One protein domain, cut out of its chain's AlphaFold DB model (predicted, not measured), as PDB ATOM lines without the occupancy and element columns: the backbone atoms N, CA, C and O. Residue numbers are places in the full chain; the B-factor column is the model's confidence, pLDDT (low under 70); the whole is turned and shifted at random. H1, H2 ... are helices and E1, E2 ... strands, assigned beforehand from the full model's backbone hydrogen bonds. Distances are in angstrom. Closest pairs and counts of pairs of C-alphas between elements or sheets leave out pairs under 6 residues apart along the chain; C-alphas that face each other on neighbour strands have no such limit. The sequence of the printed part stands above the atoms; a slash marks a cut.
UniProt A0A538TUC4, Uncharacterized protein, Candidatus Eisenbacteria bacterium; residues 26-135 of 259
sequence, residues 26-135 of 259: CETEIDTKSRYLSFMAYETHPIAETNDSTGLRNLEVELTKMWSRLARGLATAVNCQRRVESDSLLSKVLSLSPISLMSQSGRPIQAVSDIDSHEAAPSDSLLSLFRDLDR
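Overview. This is residues 26 to 135 of the 259 residues of an uncharacterized protein of Candidatus Eisenbacteria bacterium (UniProt A0A538TUC4). A narrow three-stranded sheet has one long helix, H1, lying lengthwise over one face. The short helix H2 makes a corner at the last end of H1, and H3 packs steeply on residues 76 to 80 of H1. The 110 printed residues hold E1, E2, H1, H2, E3, H3 in that order; the sheet runs E1, E2, E3, mixed, and the class is mixed, helices and strands. The whole is loose, with a radius of gyration of the C-alphas of 16.3 A, and elongated, spanning 56 by 29 by 20 A.

Along the chain. E2, residues 37 to 46, is 29.9 A long; E1, residues 26 to 34, is 26.5 A and begins at C-alpha 26 (-36.207, 52.069, 21.166). E3 is residues 99 to 104, 16.9 A. H1, residues 53 to 86, spans 49.3 A. H2 is residues 88 to 96, 12.8 A; H3, residues 124 to 133, 14.6 A, ends at C-alpha 133 (-50.729, 28.419, 22.784).

Arrangement. E1 and E2 form an antiparallel hairpin, with N 30 and O 41 at 2.9 A. E2 and E3 are parallel, with N 38 and O 99 at 2.8 A. H1 is on the sheet at a height of 8.5 A, two layers, and runs along E2 at 6 degrees on the local plane; the C-alphas of Ala 41 and Gly 73 are closest, 5.0 A. E2, H1 H2, E3 form a strand-helix-strand unit, parallel strands joined through helices, with a left-handed crossover. H1 and H2 touch only at the corner, about perpendicular at 73 degrees, closest at C-alphas 84 and 91, 5.1 A. H1 touches H3 at a steep tilt of 60 degrees, opposite ways, closest at C-alphas 80 and 130, 6.2 A. H2 and H3 are apart. Every O i to N i+4 pair is within hydrogen-bond range in H1, 4 of 5 in H2 and 5 of 6 in H3.

Size, cuts and confidence. C-alphas 52 and 89 are farthest apart, 56.0 A. The printed part has no cut; the link E3 to H3 is long, 19 residues. Residues 49 to 50 and 106 are under pLDDT 70.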
ATOM      1  N   CYS A  26     -35.745  52.412  22.493       83.56
ATOM      2  CA  CYS A  26     -36.207  52.069  21.166       83.56
ATOM      3  C   CYS A  26     -37.418  51.146  21.305       83.56
ATOM      4  O   CYS A  26     -37.425  50.244  22.149       83.56
ATOM      5  N   GLU A  27     -38.433  51.399  20.487       87.56
ATOM      6  CA  GLU A  27     -39.599  50.538  20.333       87.56
ATOM      7  C   GLU A  27     -39.361  49.623  19.137       87.56
ATOM      8  O   GLU A  27     -38.831  50.048  18.111       87.56
ATOM      9  N   THR A  28     -39.714  48.355  19.271       89.50
ATOM     10  CA  THR A  28     -39.548  47.377  18.203       89.50
ATOM     11  C   THR A  28     -40.725  46.429  18.199       89.50
ATOM     12  O   THR A  28     -41.154  45.957  19.254       89.50
ATOM     13  N   GLU A  29     -41.217  46.108  17.010       91.69
ATOM     14  CA  GLU A  29     -42.383  45.256  16.855       91.69
ATOM     15  C   GLU A  29     -42.268  44.268  15.698       91.69
ATOM     16  O   GLU A  29     -41.579  44.494  14.702       91.69
ATOM     17  N   ILE A  30     -42.958  43.141  15.859       92.62
ATOM     18  CA  ILE A  30     -43.337  42.256  14.762       92.62
ATOM     19  C   ILE A  30     -44.845  42.279  14.657       92.62
ATOM     20  O   ILE A  30     -45.536  41.808  15.566       92.62
ATOM     21  N   ASP A  31     -45.326  42.725  13.507       92.69
ATOM     22  CA  ASP A  31     -46.727  42.634  13.151       92.69
ATOM     23  C   ASP A  31     -46.954  41.477  12.196       92.69
ATOM     24  O   ASP A  31     -46.256  41.276  11.197       92.69
ATOM     25  N   THR A  32     -47.994  40.717  12.498       93.94
ATOM     26  CA  THR A  32     -48.486  39.664  11.627       93.94
ATOM     27  C   THR A  32     -49.941  39.893  11.303       93.94
ATOM     28  O   THR A  32     -50.746  40.243  12.170       93.94
ATOM     29  N   LYS A  33     -50.290  39.688  10.036       94.00
ATOM     30  CA  LYS A  33     -51.651  39.905   9.564       94.00
ATOM     31  C   LYS A  33     -52.089  38.794   8.636       94.00
ATOM     32  O   LYS A  33     -51.428  38.492   7.648       94.00
ATOM     33  N   SER A  34     -53.236  38.211   8.940       94.38
ATOM     34  CA  SER A  34     -53.941  37.274   8.074       94.38
ATOM     35  C   SER A  34     -55.383  37.731   7.874       94.38
ATOM     36  O   SER A  34     -55.824  38.755   8.395       94.38
ATOM     37  N   ARG A  35     -56.159  36.935   7.135       92.31
ATOM     38  CA  ARG A  35     -57.610  37.137   7.025       92.31
ATOM     39  C   ARG A  35     -58.374  36.906   8.337       92.31
ATOM     40  O   ARG A  35     -59.552  37.230   8.391       92.31
ATOM     41  N   TYR A  36     -57.754  36.271   9.334       92.81
ATOM     42  CA  TYR A  36     -58.410  35.871  10.583       92.81
ATOM     43  C   TYR A  36     -57.922  36.654  11.795       92.81
ATOM     44  O   TYR A  36     -58.676  36.815  12.752       92.81
ATOM     45  N   LEU A  37     -56.654  37.070  11.788       92.25
ATOM     46  CA  LEU A  37     -56.031  37.691  12.945       92.25
ATOM     47  C   LEU A  37     -55.049  38.795  12.553       92.25
ATOM     48  O   LEU A  37     -54.352  38.701  11.542       92.25
ATOM     49  N   SER A  38     -54.991  39.815  13.400       93.62
ATOM     50  CA  SER A  38     -53.897  40.773  13.504       93.62
ATOM     51  C   SER A  38     -53.197  40.508  14.832       93.62
ATOM     52  O   SER A  38     -53.860  40.457  15.868       93.62
ATOM     53  N   PHE A  39     -51.886  40.293  14.820       93.94
ATOM     54  CA  PHE A  39     -51.117  40.045  16.038       93.94
ATOM     55  C   PHE A  39     -49.844  40.883  16.045       93.94
ATOM     56  O   PHE A  39     -49.041  40.770  15.119       93.94
ATOM     57  N   MET A  40     -49.664  41.653  17.118       93.44
ATOM     58  CA  MET A  40     -48.511  42.524  17.354       93.44
ATOM     59  C   MET A  40     -47.675  42.001  18.527       93.44
ATOM     60  O   MET A  40     -48.167  41.876  19.650       93.44
ATOM     61  N   ALA A  41     -46.401  41.707  18.289       93.19
ATOM     62  CA  ALA A  41     -45.422  41.464  19.343       93.19
ATOM     63  C   ALA A  41     -44.575  42.723  19.518       93.19
ATOM     64  O   ALA A  41     -43.798  43.042  18.628       93.19
ATOM     65  N   TYR A  42     -44.707  43.404  20.651       91.19
ATOM     66  CA  TYR A  42     -44.064  44.689  20.918       91.19
ATOM     67  C   TYR A  42     -43.069  44.575  22.078       91.19
ATOM     68  O   TYR A  42     -43.380  44.023  23.137       91.19
ATOM     69  N   GLU A  43     -41.876  45.132  21.895       91.31
ATOM     70  CA  GLU A  43     -40.819  45.187  22.900       91.31
ATOM     71  C   GLU A  43     -40.159  46.568  22.930       91.31
ATOM     72  O   GLU A  43     -40.065  47.265  21.921       91.31
ATOM     73  N   THR A  44     -39.644  46.935  24.103       87.38
ATOM     74  CA  THR A  44     -38.780  48.105  24.271       87.38
ATOM     75  C   THR A  44     -37.388  47.668  24.695       87.38
ATOM     76  O   THR A  44     -37.222  46.729  25.479       87.38
ATOM     77  N   HIS A  45     -36.370  48.355  24.188       84.88
ATOM     78  CA  HIS A  45     -34.983  48.109  24.570       84.88
ATOM     79  C   HIS A  45     -34.210  49.423  24.732       84.88
ATOM     80  O   HIS A  45     -34.557  50.423  24.103       84.88
ATOM     81  N   PRO A  46     -33.167  49.463  25.579       81.12
ATOM     82  CA  PRO A  46     -32.321  50.645  25.690       81.12
ATOM     83  C   PRO A  46     -31.521  50.872  24.401       81.12
ATOM     84  O   PRO A  46     -31.202  49.920  23.682       81.12
ATOM     85  N   ILE A  47     -31.171  52.128  24.133       76.00
ATOM     86  CA  ILE A  47     -30.207  52.516  23.096       76.00
ATOM     87  C   ILE A  47     -28.818  52.642  23.744       76.00
ATOM     88  O   ILE A  47     -28.699  52.926  24.937       76.00
ATOM     89  N   ALA A  48     -27.751  52.370  22.986       70.62
ATOM     90  CA  ALA A  48     -26.384  52.547  23.470       70.62
ATOM     91  C   ALA A  48     -26.124  54.028  23.797       70.62
ATOM     92  O   ALA A  48     -26.008  54.849  22.892       70.62
ATOM     93  N   GLU A  49     -25.998  54.371  25.079       65.06
ATOM     94  CA  GLU A  49     -25.654  55.738  25.510       65.06
ATOM     95  C   GLU A  49     -24.169  55.893  25.861       65.06
ATOM     96  O   GLU A  49     -23.665  57.009  25.998       65.06
ATOM     97  N   THR A  50     -23.443  54.778  25.993       63.41
ATOM     98  CA  THR A  50     -22.032  54.752  26.384       63.41
ATOM     99  C   THR A  50     -21.221  53.809  25.497       63.41
ATOM    100  O   THR A  50     -21.677  52.741  25.097       63.41
ATOM    101  N   ASN A  51     -19.971  54.195  25.228       74.75
ATOM    102  CA  ASN A  51     -18.998  53.369  24.502       74.75
ATOM    103  C   ASN A  51     -18.164  52.474  25.440       74.75
ATOM    104  O   ASN A  51     -17.147  51.918  25.023       74.75
ATOM    105  N   ASP A  52     -18.530  52.374  26.721       81.50
ATOM    106  CA  ASP A  52     -17.804  51.551  27.683       81.50
ATOM    107  C   ASP A  52     -18.190  50.067  27.556       81.50
ATOM    108  O   ASP A  52     -19.298  49.697  27.167       81.50
ATOM    109  N   SER A  53     -17.252  49.176  27.879       79.25
ATOM    110  CA  SER A  53     -17.439  47.732  27.687       79.25
ATOM    111  C   SER A  53     -18.580  47.154  28.531       79.25
ATOM    112  O   SER A  53     -19.231  46.194  28.114       79.25
ATOM    113  N   THR A  54     -18.845  47.739  29.702       79.06
ATOM    114  CA  THR A  54     -19.950  47.341  30.582       79.06
ATOM    115  C   THR A  54     -21.300  47.739  29.989       79.06
ATOM    116  O   THR A  54     -22.193  46.891  29.921       79.06
ATOM    117  N   GLY A  55     -21.448  48.981  29.510       77.19
ATOM    118  CA  GLY A  55     -22.659  49.444  28.832       77.19
ATOM    119  C   GLY A  55     -22.965  48.628  27.580       77.19
ATOM    120  O   GLY A  55     -24.078  48.120  27.435       77.19
ATOM    121  N   LEU A  56     -21.956  48.377  26.741       79.75
ATOM    122  CA  LEU A  56     -22.099  47.550  25.536       79.75
ATOM    123  C   LEU A  56     -22.516  46.104  25.851       79.75
ATOM    124  O   LEU A  56     -23.356  45.529  25.160       79.75
ATOM    125  N   ARG A  57     -21.972  45.506  26.917       82.25
ATOM    126  CA  ARG A  57     -22.360  44.152  27.339       82.25
ATOM    127  C   ARG A  57     -23.800  44.103  27.844       82.25
ATOM    128  O   ARG A  57     -24.514  43.151  27.535       82.25
ATOM    129  N   ASN A  58     -24.218  45.099  28.620       83.19
ATOM    130  CA  ASN A  58     -25.591  45.186  29.116       83.19
ATOM    131  C   ASN A  58     -26.584  45.361  27.961       83.19
ATOM    132  O   ASN A  58     -27.617  44.694  27.945       83.19
ATOM    133  N   LEU A  59     -26.237  46.174  26.963       84.69
ATOM    134  CA  LEU A  59     -27.033  46.333  25.752       84.69
ATOM    135  C   LEU A  59     -27.207  45.007  25.000       84.69
ATOM    136  O   LEU A  59     -28.331  44.639  24.677       84.69
ATOM    137  N   GLU A  60     -26.132  44.248  24.772       86.12
ATOM    138  CA  GLU A  60     -26.220  42.956  24.070       86.12
ATOM    139  C   GLU A  60     -27.124  41.953  24.815       86.12
ATOM    140  O   GLU A  60     -27.864  41.184  24.191       86.12
ATOM    141  N   VAL A  61     -27.117  41.978  26.154       88.50
ATOM    142  CA  VAL A  61     -28.024  41.160  26.975       88.50
ATOM    143  C   VAL A  61     -29.482  41.573  26.770       88.50
ATOM    144  O   VAL A  61     -30.333  40.701  26.574       88.50
ATOM    145  N   GLU A  62     -29.789  42.871  26.792       88.50
ATOM    146  CA  GLU A  62     -31.158  43.358  26.588       88.50
ATOM    147  C   GLU A  62     -31.649  43.125  25.154       88.50
ATOM    148  O   GLU A  62     -32.755  42.618  24.968       88.50
ATOM    149  N   LEU A  63     -30.804  43.346  24.144       88.25
ATOM    150  CA  LEU A  63     -31.119  43.012  22.751       88.25
ATOM    151  C   LEU A  63     -31.390  41.513  22.577       88.25
ATOM    152  O   LEU A  63     -32.330  41.120  21.886       88.25
ATOM    153  N   THR A  64     -30.619  40.650  23.243       89.94
ATOM    154  CA  THR A  64     -30.852  39.199  23.210       89.94
ATOM    155  C   THR A  64     -32.216  38.830  23.805       89.94
ATOM    156  O   THR A  64     -32.925  37.980  23.253       89.94
ATOM    157  N   LYS A  65     -32.613  39.468  24.914       90.12
ATOM    158  CA  LYS A  65     -33.936  39.262  25.526       90.12
ATOM    159  C   LYS A  65     -35.054  39.745  24.608       90.12
ATOM    160  O   LYS A  65     -36.005  38.992  24.401       90.12
ATOM    161  N   MET A  66     -34.913  40.939  24.035       91.12
ATOM    162  CA  MET A  66     -35.861  41.511  23.079       91.12
ATOM    163  C   MET A  66     -36.085  40.553  21.902       91.12
ATOM    164  O   MET A  66     -37.206  40.099  21.690       91.12
ATOM    165  N   TRP A  67     -35.022  40.138  21.205       91.00
ATOM    166  CA  TRP A  67     -35.136  39.202  20.080       91.00
ATOM    167  C   TRP A  67     -35.774  37.868  20.473       91.00
ATOM    168  O   TRP A  67     -36.524  37.284  19.694       91.00
ATOM    169  N   SER A  68     -35.507  37.382  21.687       91.19
ATOM    170  CA  SER A  68     -36.123  36.153  22.202       91.19
ATOM    171  C   SER A  68     -37.627  36.294  22.426       91.19
ATOM    172  O   SER A  68     -38.373  35.346  22.176       91.19
ATOM    173  N   ARG A  69     -38.086  37.461  22.883       90.62
ATOM    174  CA  ARG A  69     -39.511  37.734  23.099       90.62
ATOM    175  C   ARG A  69     -40.244  38.023  21.796       90.62
ATOM    176  O   ARG A  69     -41.291  37.424  21.580       90.62
ATOM    177  N   LEU A  70     -39.659  38.808  20.888       91.56
ATOM    178  CA  LEU A  70     -40.188  38.988  19.531       91.56
ATOM    179  C   LEU A  70     -40.316  37.641  18.813       91.56
ATOM    180  O   LEU A  70     -41.342  37.350  18.199       91.56
ATOM    181  N   ALA A  71     -39.308  36.771  18.955       91.62
ATOM    182  CA  ALA A  71     -39.363  35.457  18.339       91.62
ATOM    183  C   ALA A  71     -40.485  34.577  18.913       91.62
ATOM    184  O   ALA A  71     -41.151  33.861  18.164       91.62
ATOM    185  N   ARG A  72     -40.721  34.658  20.229       90.81
ATOM    186  CA  ARG A  72     -41.867  34.008  20.874       90.81
ATOM    187  C   ARG A  72     -43.185  34.576  20.358       90.81
ATOM    188  O   ARG A  72     -44.042  33.795  19.975       90.81
ATOM    189  N   GLY A  73     -43.323  35.899  20.287       91.56
ATOM    190  CA  GLY A  73     -44.525  36.555  19.777       91.56
ATOM    191  C   GLY A  73     -44.878  36.107  18.356       91.56
ATOM    192  O   GLY A  73     -46.022  35.736  18.097       91.56
ATOM    193  N   LEU A  74     -43.890  36.018  17.457       92.88
ATOM    194  CA  LEU A  74     -44.118  35.469  16.118       92.88
ATOM    195  C   LEU A  74     -44.511  33.983  16.156       92.88
ATOM    196  O   LEU A  74     -45.413  33.572  15.428       92.88
ATOM    197  N   ALA A  75     -43.866  33.165  16.995       93.44
ATOM    198  CA  ALA A  75     -44.233  31.755  17.136       93.44
ATOM    199  C   ALA A  75     -45.683  31.589  17.619       93.44
ATOM    200  O   ALA A  75     -46.439  30.792  17.058       93.44
ATOM    201  N   THR A  76     -46.092  32.403  18.587       92.31
ATOM    202  CA  THR A  76     -47.459  32.485  19.090       92.31
ATOM    203  C   THR A  76     -48.437  32.859  17.976       92.31
ATOM    204  O   THR A  76     -49.415  32.141  17.772       92.31
ATOM    205  N   ALA A  77     -48.154  33.896  17.180       94.19
ATOM    206  CA  ALA A  77     -48.990  34.277  16.037       94.19
ATOM    207  C   ALA A  77     -49.152  33.135  15.015       94.19
ATOM    208  O   ALA A  77     -50.266  32.821  14.591       94.19
ATOM    209  N   VAL A  78     -48.053  32.453  14.672       94.94
ATOM    210  CA  VAL A  78     -48.056  31.283  13.776       94.94
ATOM    211  C   VAL A  78     -48.925  30.156  14.339       94.94
ATOM    212  O   VAL A  78     -49.696  29.538  13.602       94.94
ATOM    213  N   ASN A  79     -48.816  29.876  15.636       93.81
ATOM    214  CA  ASN A  79     -49.579  28.816  16.288       93.81
ATOM    215  C   ASN A  79     -51.068  29.171  16.404       93.81
ATOM    216  O   ASN A  79     -51.910  28.307  16.151       93.81
ATOM    217  N   CYS A  80     -51.406  30.436  16.664       93.69
ATOM    218  CA  CYS A  80     -52.776  30.940  16.567       93.69
ATOM    219  C   CYS A  80     -53.333  30.731  15.154       93.69
ATOM    220  O   CYS A  80     -54.371  30.089  15.006       93.69
ATOM    221  N   GLN A  81     -52.615  31.160  14.110       94.88
ATOM    222  CA  GLN A  81     -53.026  30.959  12.716       94.88
ATOM    223  C   GLN A  81     -53.266  29.470  12.404       94.88
ATOM    224  O   GLN A  81     -54.313  29.110  11.870       94.88
ATOM    225  N   ARG A  82     -52.350  28.576  12.806       94.38
ATOM    226  CA  ARG A  82     -52.512  27.114  12.642       94.38
ATOM    227  C   ARG A  82     -53.728  26.567  13.388       94.38
ATOM    228  O   ARG A  82     -54.424  25.682  12.883       94.38
ATOM    229  N   ARG A  83     -54.006  27.071  14.593       94.31
ATOM    230  CA  ARG A  83     -55.186  26.668  15.366       94.31
ATOM    231  C   ARG A  83     -56.473  27.078  14.652       94.31
ATOM    232  O   ARG A  83     -57.401  26.279  14.610       94.31
ATOM    233  N   VAL A  84     -56.506  28.269  14.057       94.81
ATOM    234  CA  VAL A  84     -57.639  28.734  13.245       94.81
ATOM    235  C   VAL A  84     -57.819  27.884  11.989       94.81
ATOM    236  O   VAL A  84     -58.937  27.490  11.678       94.81
ATOM    237  N   GLU A  85     -56.740  27.553  11.277       94.50
ATOM    238  CA  GLU A  85     -56.813  26.737  10.056       94.50
ATOM    239  C   GLU A  85     -57.243  25.288  10.315       94.50
ATOM    240  O   GLU A  85     -57.922  24.686   9.485       94.50
ATOM    241  N   SER A  86     -56.883  24.732  11.474       95.12
ATOM    242  CA  SER A  86     -57.263  23.368  11.867       95.12
ATOM    243  C   SER A  86     -58.681  23.252  12.439       95.12
ATOM    244  O   SER A  86     -59.188  22.140  12.578       95.12
ATOM    245  N   ASP A  87     -59.340  24.369  12.755       96.50
ATOM    246  CA  ASP A  87     -60.667  24.398  13.368       96.50
ATOM    247  C   ASP A  87     -61.674  25.113  12.466       96.50
ATOM    248  O   ASP A  87     -61.718  26.339  12.375       96.50
ATOM    249  N   SER A  88     -62.517  24.331  11.788       95.00
ATOM    250  CA  SER A  88     -63.485  24.868  10.824       95.00
ATOM    251  C   SER A  88     -64.489  25.857  11.433       95.00
ATOM    252  O   SER A  88     -64.884  26.812  10.759       95.00
ATOM    253  N   LEU A  89     -64.882  25.668  12.698       93.44
ATOM    254  CA  LEU A  89     -65.803  26.574  13.378       93.44
ATOM    255  C   LEU A  89     -65.094  27.891  13.684       93.44
ATOM    256  O   LEU A  89     -65.621  28.956  13.361       93.44
ATOM    257  N   LEU A  90     -63.884  27.815  14.241       93.94
ATOM    258  CA  LEU A  90     -63.077  28.992  14.543       93.94
ATOM    259  C   LEU A  90     -62.741  29.784  13.274       93.94
ATOM    260  O   LEU A  90     -62.911  30.999  13.241       93.94
ATOM    261  N   SER A  91     -62.354  29.088  12.202       94.88
ATOM    262  CA  SER A  91     -62.110  29.666  10.878       94.88
ATOM    263  C   SER A  91     -63.331  30.418  10.347       94.88
ATOM    264  O   SER A  91     -63.204  31.529   9.833       94.88
ATOM    265  N   LYS A  92     -64.533  29.844  10.501       94.25
ATOM    266  CA  LYS A  92     -65.785  30.483  10.080       94.25
ATOM    267  C   LYS A  92     -66.073  31.741  10.898       94.25
ATOM    268  O   LYS A  92     -66.357  32.781  10.309       94.25
ATOM    269  N   VAL A  93     -65.967  31.667  12.224       92.38
ATOM    270  CA  VAL A  93     -66.215  32.810  13.120       92.38
ATOM    271  C   VAL A  93     -65.233  33.947  12.833       92.38
ATOM    272  O   VAL A  93     -65.659  35.067  12.557       92.38
ATOM    273  N   LEU A  94     -63.931  33.652  12.795       93.50
ATOM    274  CA  LEU A  94     -62.890  34.662  12.583       93.50
ATOM    275  C   LEU A  94     -62.833  35.200  11.154       93.50
ATOM    276  O   LEU A  94     -62.274  36.265  10.929       93.50
ATOM    277  N   SER A  95     -63.424  34.505  10.179       91.50
ATOM    278  CA  SER A  95     -63.585  35.069   8.832       91.50
ATOM    279  C   SER A  95     -64.633  36.183   8.758       91.50
ATOM    280  O   SER A  95     -64.574  37.002   7.847       91.50
ATOM    281  N   LEU A  96     -65.590  36.207   9.695       90.25
ATOM    282  CA  LEU A  96     -66.619  37.248   9.784       90.25
ATOM    283  C   LEU A  96     -66.197  38.380  10.717       90.25
ATOM    284  O   LEU A  96     -66.522  39.535  10.462       90.25
ATOM    285  N   SER A  97     -65.484  38.036  11.789       89.38
ATOM    286  CA  SER A  97     -64.963  38.989  12.763       89.38
ATOM    287  C   SER A  97     -63.520  38.628  13.107       89.38
ATOM    288  O   SER A  97     -63.299  37.854  14.043       89.38
ATOM    289  N   PRO A  98     -62.539  39.140  12.344       91.00
ATOM    290  CA  PRO A  98     -61.130  38.938  12.646       91.00
ATOM    291  C   PRO A  98     -60.780  39.459  14.039       91.00
ATOM    292  O   PRO A  98     -61.412  40.388  14.543       91.00
ATOM    293  N   ILE A  99     -59.769  38.858  14.659       92.19
ATOM    294  CA  ILE A  99     -59.334  39.211  16.013       92.19
ATOM    295  C   ILE A  99     -58.031  40.009  16.000       92.19
ATOM    296  O   ILE A  99     -57.094  39.657  15.286       92.19
ATOM    297  N   SER A 100     -57.952  41.034  16.847       93.12
ATOM    298  CA  SER A 100     -56.733  41.805  17.108       93.12
ATOM    299  C   SER A 100     -56.143  41.410  18.468       93.12
ATOM    300  O   SER A 100     -56.785  41.568  19.509       93.12
ATOM    301  N   LEU A 101     -54.915  40.895  18.470       93.44
ATOM    302  CA  LEU A 101     -54.179  40.456  19.659       93.44
ATOM    303  C   LEU A 101     -52.833  41.168  19.765       93.44
ATOM    304  O   LEU A 101     -52.253  41.580  18.761       93.44
ATOM    305  N   MET A 102     -52.296  41.246  20.978       92.56
ATOM    306  CA  MET A 102     -50.931  41.716  21.183       92.56
ATOM    307  C   MET A 102     -50.203  40.990  22.316       92.56
ATOM    308  O   MET A 102     -50.823  40.447  23.230       92.56
ATOM    309  N   SER A 103     -48.874  41.020  22.262       90.50
ATOM    310  CA  SER A 103     -47.958  40.540  23.296       90.50
ATOM    311  C   SER A 103     -46.941  41.631  23.619       90.50
ATOM    312  O   SER A 103     -46.313  42.165  22.708       90.50
ATOM    313  N   GLN A 104     -46.750  41.931  24.908       86.44
ATOM    314  CA  GLN A 104     -45.824  42.965  25.383       86.44
ATOM    315  C   GLN A 104     -44.950  42.446  26.529       86.44
ATOM    316  O   GLN A 104     -45.484  41.956  27.522       86.44
ATOM    317  N   SER A 105     -43.627  42.603  26.430       75.50
ATOM    318  CA  SER A 105     -42.634  42.580  27.522       75.50
ATOM    319  C   SER A 105     -43.006  41.763  28.770       75.50
ATOM    320  O   SER A 105     -43.257  42.305  29.849       75.50
ATOM    321  N   GLY A 106     -43.009  40.434  28.647       68.81
ATOM    322  CA  GLY A 106     -43.218  39.522  29.782       68.81
ATOM    323  C   GLY A 106     -44.662  39.425  30.288       68.81
ATOM    324  O   GLY A 106     -44.897  38.803  31.325       68.81
ATOM    325  N   ARG A 107     -45.626  40.003  29.566       81.06
ATOM    326  CA  ARG A 107     -47.059  39.810  29.790       81.06
ATOM    327  C   ARG A 107     -47.596  38.704  28.877       81.06
ATOM    328  O   ARG A 107     -47.090  38.544  27.768       81.06
ATOM    329  N   PRO A 108     -48.620  37.953  29.317       82.25
ATOM    330  CA  PRO A 108     -49.373  37.075  28.428       82.25
ATOM    331  C   PRO A 108     -50.025  37.861  27.287       82.25
ATOM    332  O   PRO A 108     -50.248  39.067  27.410       82.25
ATOM    333  N   ILE A 109     -50.424  37.152  26.229       88.44
ATOM    334  CA  ILE A 109     -51.244  37.718  25.149       88.44
ATOM    335  C   ILE A 109     -52.467  38.441  25.735       88.44
ATOM    336  O   ILE A 109     -53.145  37.929  26.636       88.44
ATOM    337  N   GLN A 110     -52.783  39.608  25.192       90.38
ATOM    338  CA  GLN A 110     -53.946  40.417  25.547       90.38
ATOM    339  C   GLN A 110     -54.706  40.842  24.287       90.38
ATOM    340  O   GLN A 110     -54.184  40.743  23.171       90.38
ATOM    341  N   ALA A 111     -55.957  41.264  24.459       89.62
ATOM    342  CA  ALA A 111     -56.730  41.811  23.358       89.62
ATOM    343  C   ALA A 111     -56.272  43.245  23.083       89.62
ATOM    344  O   ALA A 111     -55.938  43.978  24.012       89.62
ATOM    345  N   VAL A 112     -56.273  43.676  21.818       86.00
ATOM    346  CA  VAL A 112     -55.928  45.077  21.514       86.00
ATOM    347  C   VAL A 112     -56.966  46.045  22.088       86.00
ATOM    348  O   VAL A 112     -56.602  47.133  22.529       86.00
ATOM    349  N   SER A 113     -58.222  45.601  22.204       84.25
ATOM    350  CA  SER A 113     -59.313  46.342  22.846       84.25
ATOM    351  C   SER A 113     -59.030  46.771  24.290       84.25
ATOM    352  O   SER A 113     -59.642  47.716  24.781       84.25
ATOM    353  N   ASP A 114     -58.109  46.085  24.978       83.75
ATOM    354  CA  ASP A 114     -57.704  46.420  26.349       83.75
ATOM    355  C   ASP A 114     -56.880  47.722  26.405       83.75
ATOM    356  O   ASP A 114     -56.735  48.324  27.470       83.75
ATOM    357  N   ILE A 115     -56.331  48.154  25.263       81.25
ATOM    358  CA  ILE A 115     -55.566  49.395  25.098       81.25
ATOM    359  C   ILE A 115     -56.339  50.406  24.245       81.25
ATOM    360  O   ILE A 115     -56.388  51.584  24.597       81.25
ATOM    361  N   ASP A 116     -56.947  49.955  23.146       79.94
ATOM    362  CA  ASP A 116     -57.741  50.789  22.247       79.94
ATOM    363  C   ASP A 116     -59.222  50.404  22.311       79.94
ATOM    364  O   ASP A 116     -59.656  49.417  21.722       79.94
ATOM    365  N   SER A 117     -60.026  51.232  22.978       79.38
ATOM    366  CA  SER A 117     -61.466  51.003  23.138       79.38
ATOM    367  C   SER A 117     -62.272  50.978  21.831       79.38
ATOM    368  O   SER A 117     -63.453  50.627  21.859       79.38
ATOM    369  N   HIS A 118     -61.682  51.380  20.700       82.44
ATOM    370  CA  HIS A 118     -62.326  51.317  19.389       82.44
ATOM    371  C   HIS A 118     -62.211  49.940  18.721       82.44
ATOM    372  O   HIS A 118     -62.966  49.655  17.790       82.44
ATOM    373  N   GLU A 119     -61.313  49.075  19.200       80.75
ATOM    374  CA  GLU A 119     -61.159  47.709  18.704       80.75
ATOM    375  C   GLU A 119     -62.201  46.766  19.317       80.75
ATOM    376  O   GLU A 119     -62.578  46.868  20.488       80.75
ATOM    377  N   ALA A 120     -62.670  45.806  18.520       79.88
ATOM    378  CA  ALA A 120     -63.652  44.834  18.982       79.88
ATOM    379  C   ALA A 120     -63.030  43.882  20.014       79.88
ATOM    380  O   ALA A 120     -62.045  43.194  19.734       79.88
ATOM    381  N   ALA A 121     -63.646  43.799  21.195       82.56
ATOM    382  CA  ALA A 121     -63.212  42.869  22.226       82.56
ATOM    383  C   ALA A 121     -63.516  41.418  21.810       82.56
ATOM    384  O   ALA A 121     -64.666  41.093  21.488       82.56
ATOM    385  N   PRO A 122     -62.520  40.515  21.821       85.44
ATOM    386  CA  PRO A 122     -62.772  39.103  21.605       85.44
ATOM    387  C   PRO A 122     -63.481  38.490  22.814       85.44
ATOM    388  O   PRO A 122     -63.393  38.985  23.933       85.44
ATOM    389  N   SER A 123     -64.141  37.349  22.614       86.12
ATOM    390  CA  SER A 123     -64.679  36.583  23.743       86.12
ATOM    391  C   SER A 123     -63.553  36.073  24.653       86.12
ATOM    392  O   SER A 123     -62.551  35.559  24.143       86.12
ATOM    393  N   ASP A 124     -63.769  36.073  25.970       86.12
ATOM    394  CA  ASP A 124     -62.807  35.566  26.962       86.12
ATOM    395  C   ASP A 124     -62.340  34.132  26.677       86.12
ATOM    396  O   ASP A 124     -61.162  33.807  26.825       86.12
ATOM    397  N   SER A 125     -63.246  33.264  26.215       86.75
ATOM    398  CA  SER A 125     -62.920  31.874  25.875       86.75
ATOM    399  C   SER A 125     -61.925  31.772  24.717       86.75
ATOM    400  O   SER A 125     -61.034  30.925  24.740       86.75
ATOM    401  N   LEU A 126     -62.047  32.649  23.718       88.62
ATOM    402  CA  LEU A 126     -61.125  32.706  22.586       88.62
ATOM    403  C   LEU A 126     -59.754  33.245  23.008       88.62
ATOM    404  O   LEU A 126     -58.727  32.692  22.619       88.62
ATOM    405  N   LEU A 127     -59.732  34.285  23.844       89.88
ATOM    406  CA  LEU A 127     -58.485  34.818  24.387       89.88
ATOM    407  C   LEU A 127     -57.770  33.773  25.258       89.88
ATOM    408  O   LEU A 127     -56.559  33.597  25.135       89.88
ATOM    409  N   SER A 128     -58.510  33.033  26.090       90.12
ATOM    410  CA  SER A 128     -57.963  31.926  26.884       90.12
ATOM    411  C   SER A 128     -57.365  30.832  26.001       90.12
ATOM    412  O   SER A 128     -56.247  30.395  26.261       90.12
ATOM    413  N   LEU A 129     -58.064  30.435  24.932       90.31
ATOM    414  CA  LEU A 129     -57.575  29.434  23.981       90.31
ATOM    415  C   LEU A 129     -56.214  29.823  23.389       90.31
ATOM    416  O   LEU A 129     -55.324  28.984  23.293       90.31
ATOM    417  N   PHE A 130     -56.042  31.082  22.982       90.88
ATOM    418  CA  PHE A 130     -54.780  31.540  22.402       90.88
ATOM    419  C   PHE A 130     -53.681  31.763  23.444       90.88
ATOM    420  O   PHE A 130     -52.521  31.470  23.161       90.88
ATOM    421  N   ARG A 131     -54.020  32.179  24.670       89.31
ATOM    422  CA  ARG A 131     -53.057  32.239  25.786       89.31
ATOM    423  C   ARG A 131     -52.444  30.878  26.105       89.31
ATOM    424  O   ARG A 131     -51.272  30.813  26.463       89.31
ATOM    425  N   ASP A 132     -53.196  29.795  25.941       86.31
ATOM    426  CA  ASP A 132     -52.665  28.445  26.141       86.31
ATOM    427  C   ASP A 132     -51.626  28.051  25.074       86.31
ATOM    428  O   ASP A 132     -50.716  27.271  25.368       86.31
ATOM    429  N   LEU A 133     -51.699  28.635  23.867       83.81
ATOM    430  CA  LEU A 133     -50.729  28.419  22.784       83.81
ATOM    431  C   LEU A 133     -49.419  29.196  22.973       83.81
ATOM    432  O   LEU A 133     -48.393  28.765  22.454       83.81
ATOM    433  N   ASP A 134     -49.422  30.282  23.753       78.06
ATOM    434  CA  ASP A 134     -48.228  31.097  24.052       78.06
ATOM    435  C   ASP A 134     -47.117  30.310  24.774       78.06
ATOM    436  O   ASP A 134     -45.952  30.710  24.841       78.06
ATOM    437  N   ARG A 135     -47.473  29.147  25.331       70.25
ATOM    438  CA  ARG A 135     -46.532  28.241  25.991       70.25
ATOM    439  C   ARG A 135     -45.598  27.542  25.001       70.25
ATOM    440  O   ARG A 135     -44.505  27.140  25.405       70.25
TER     441      ARG A 135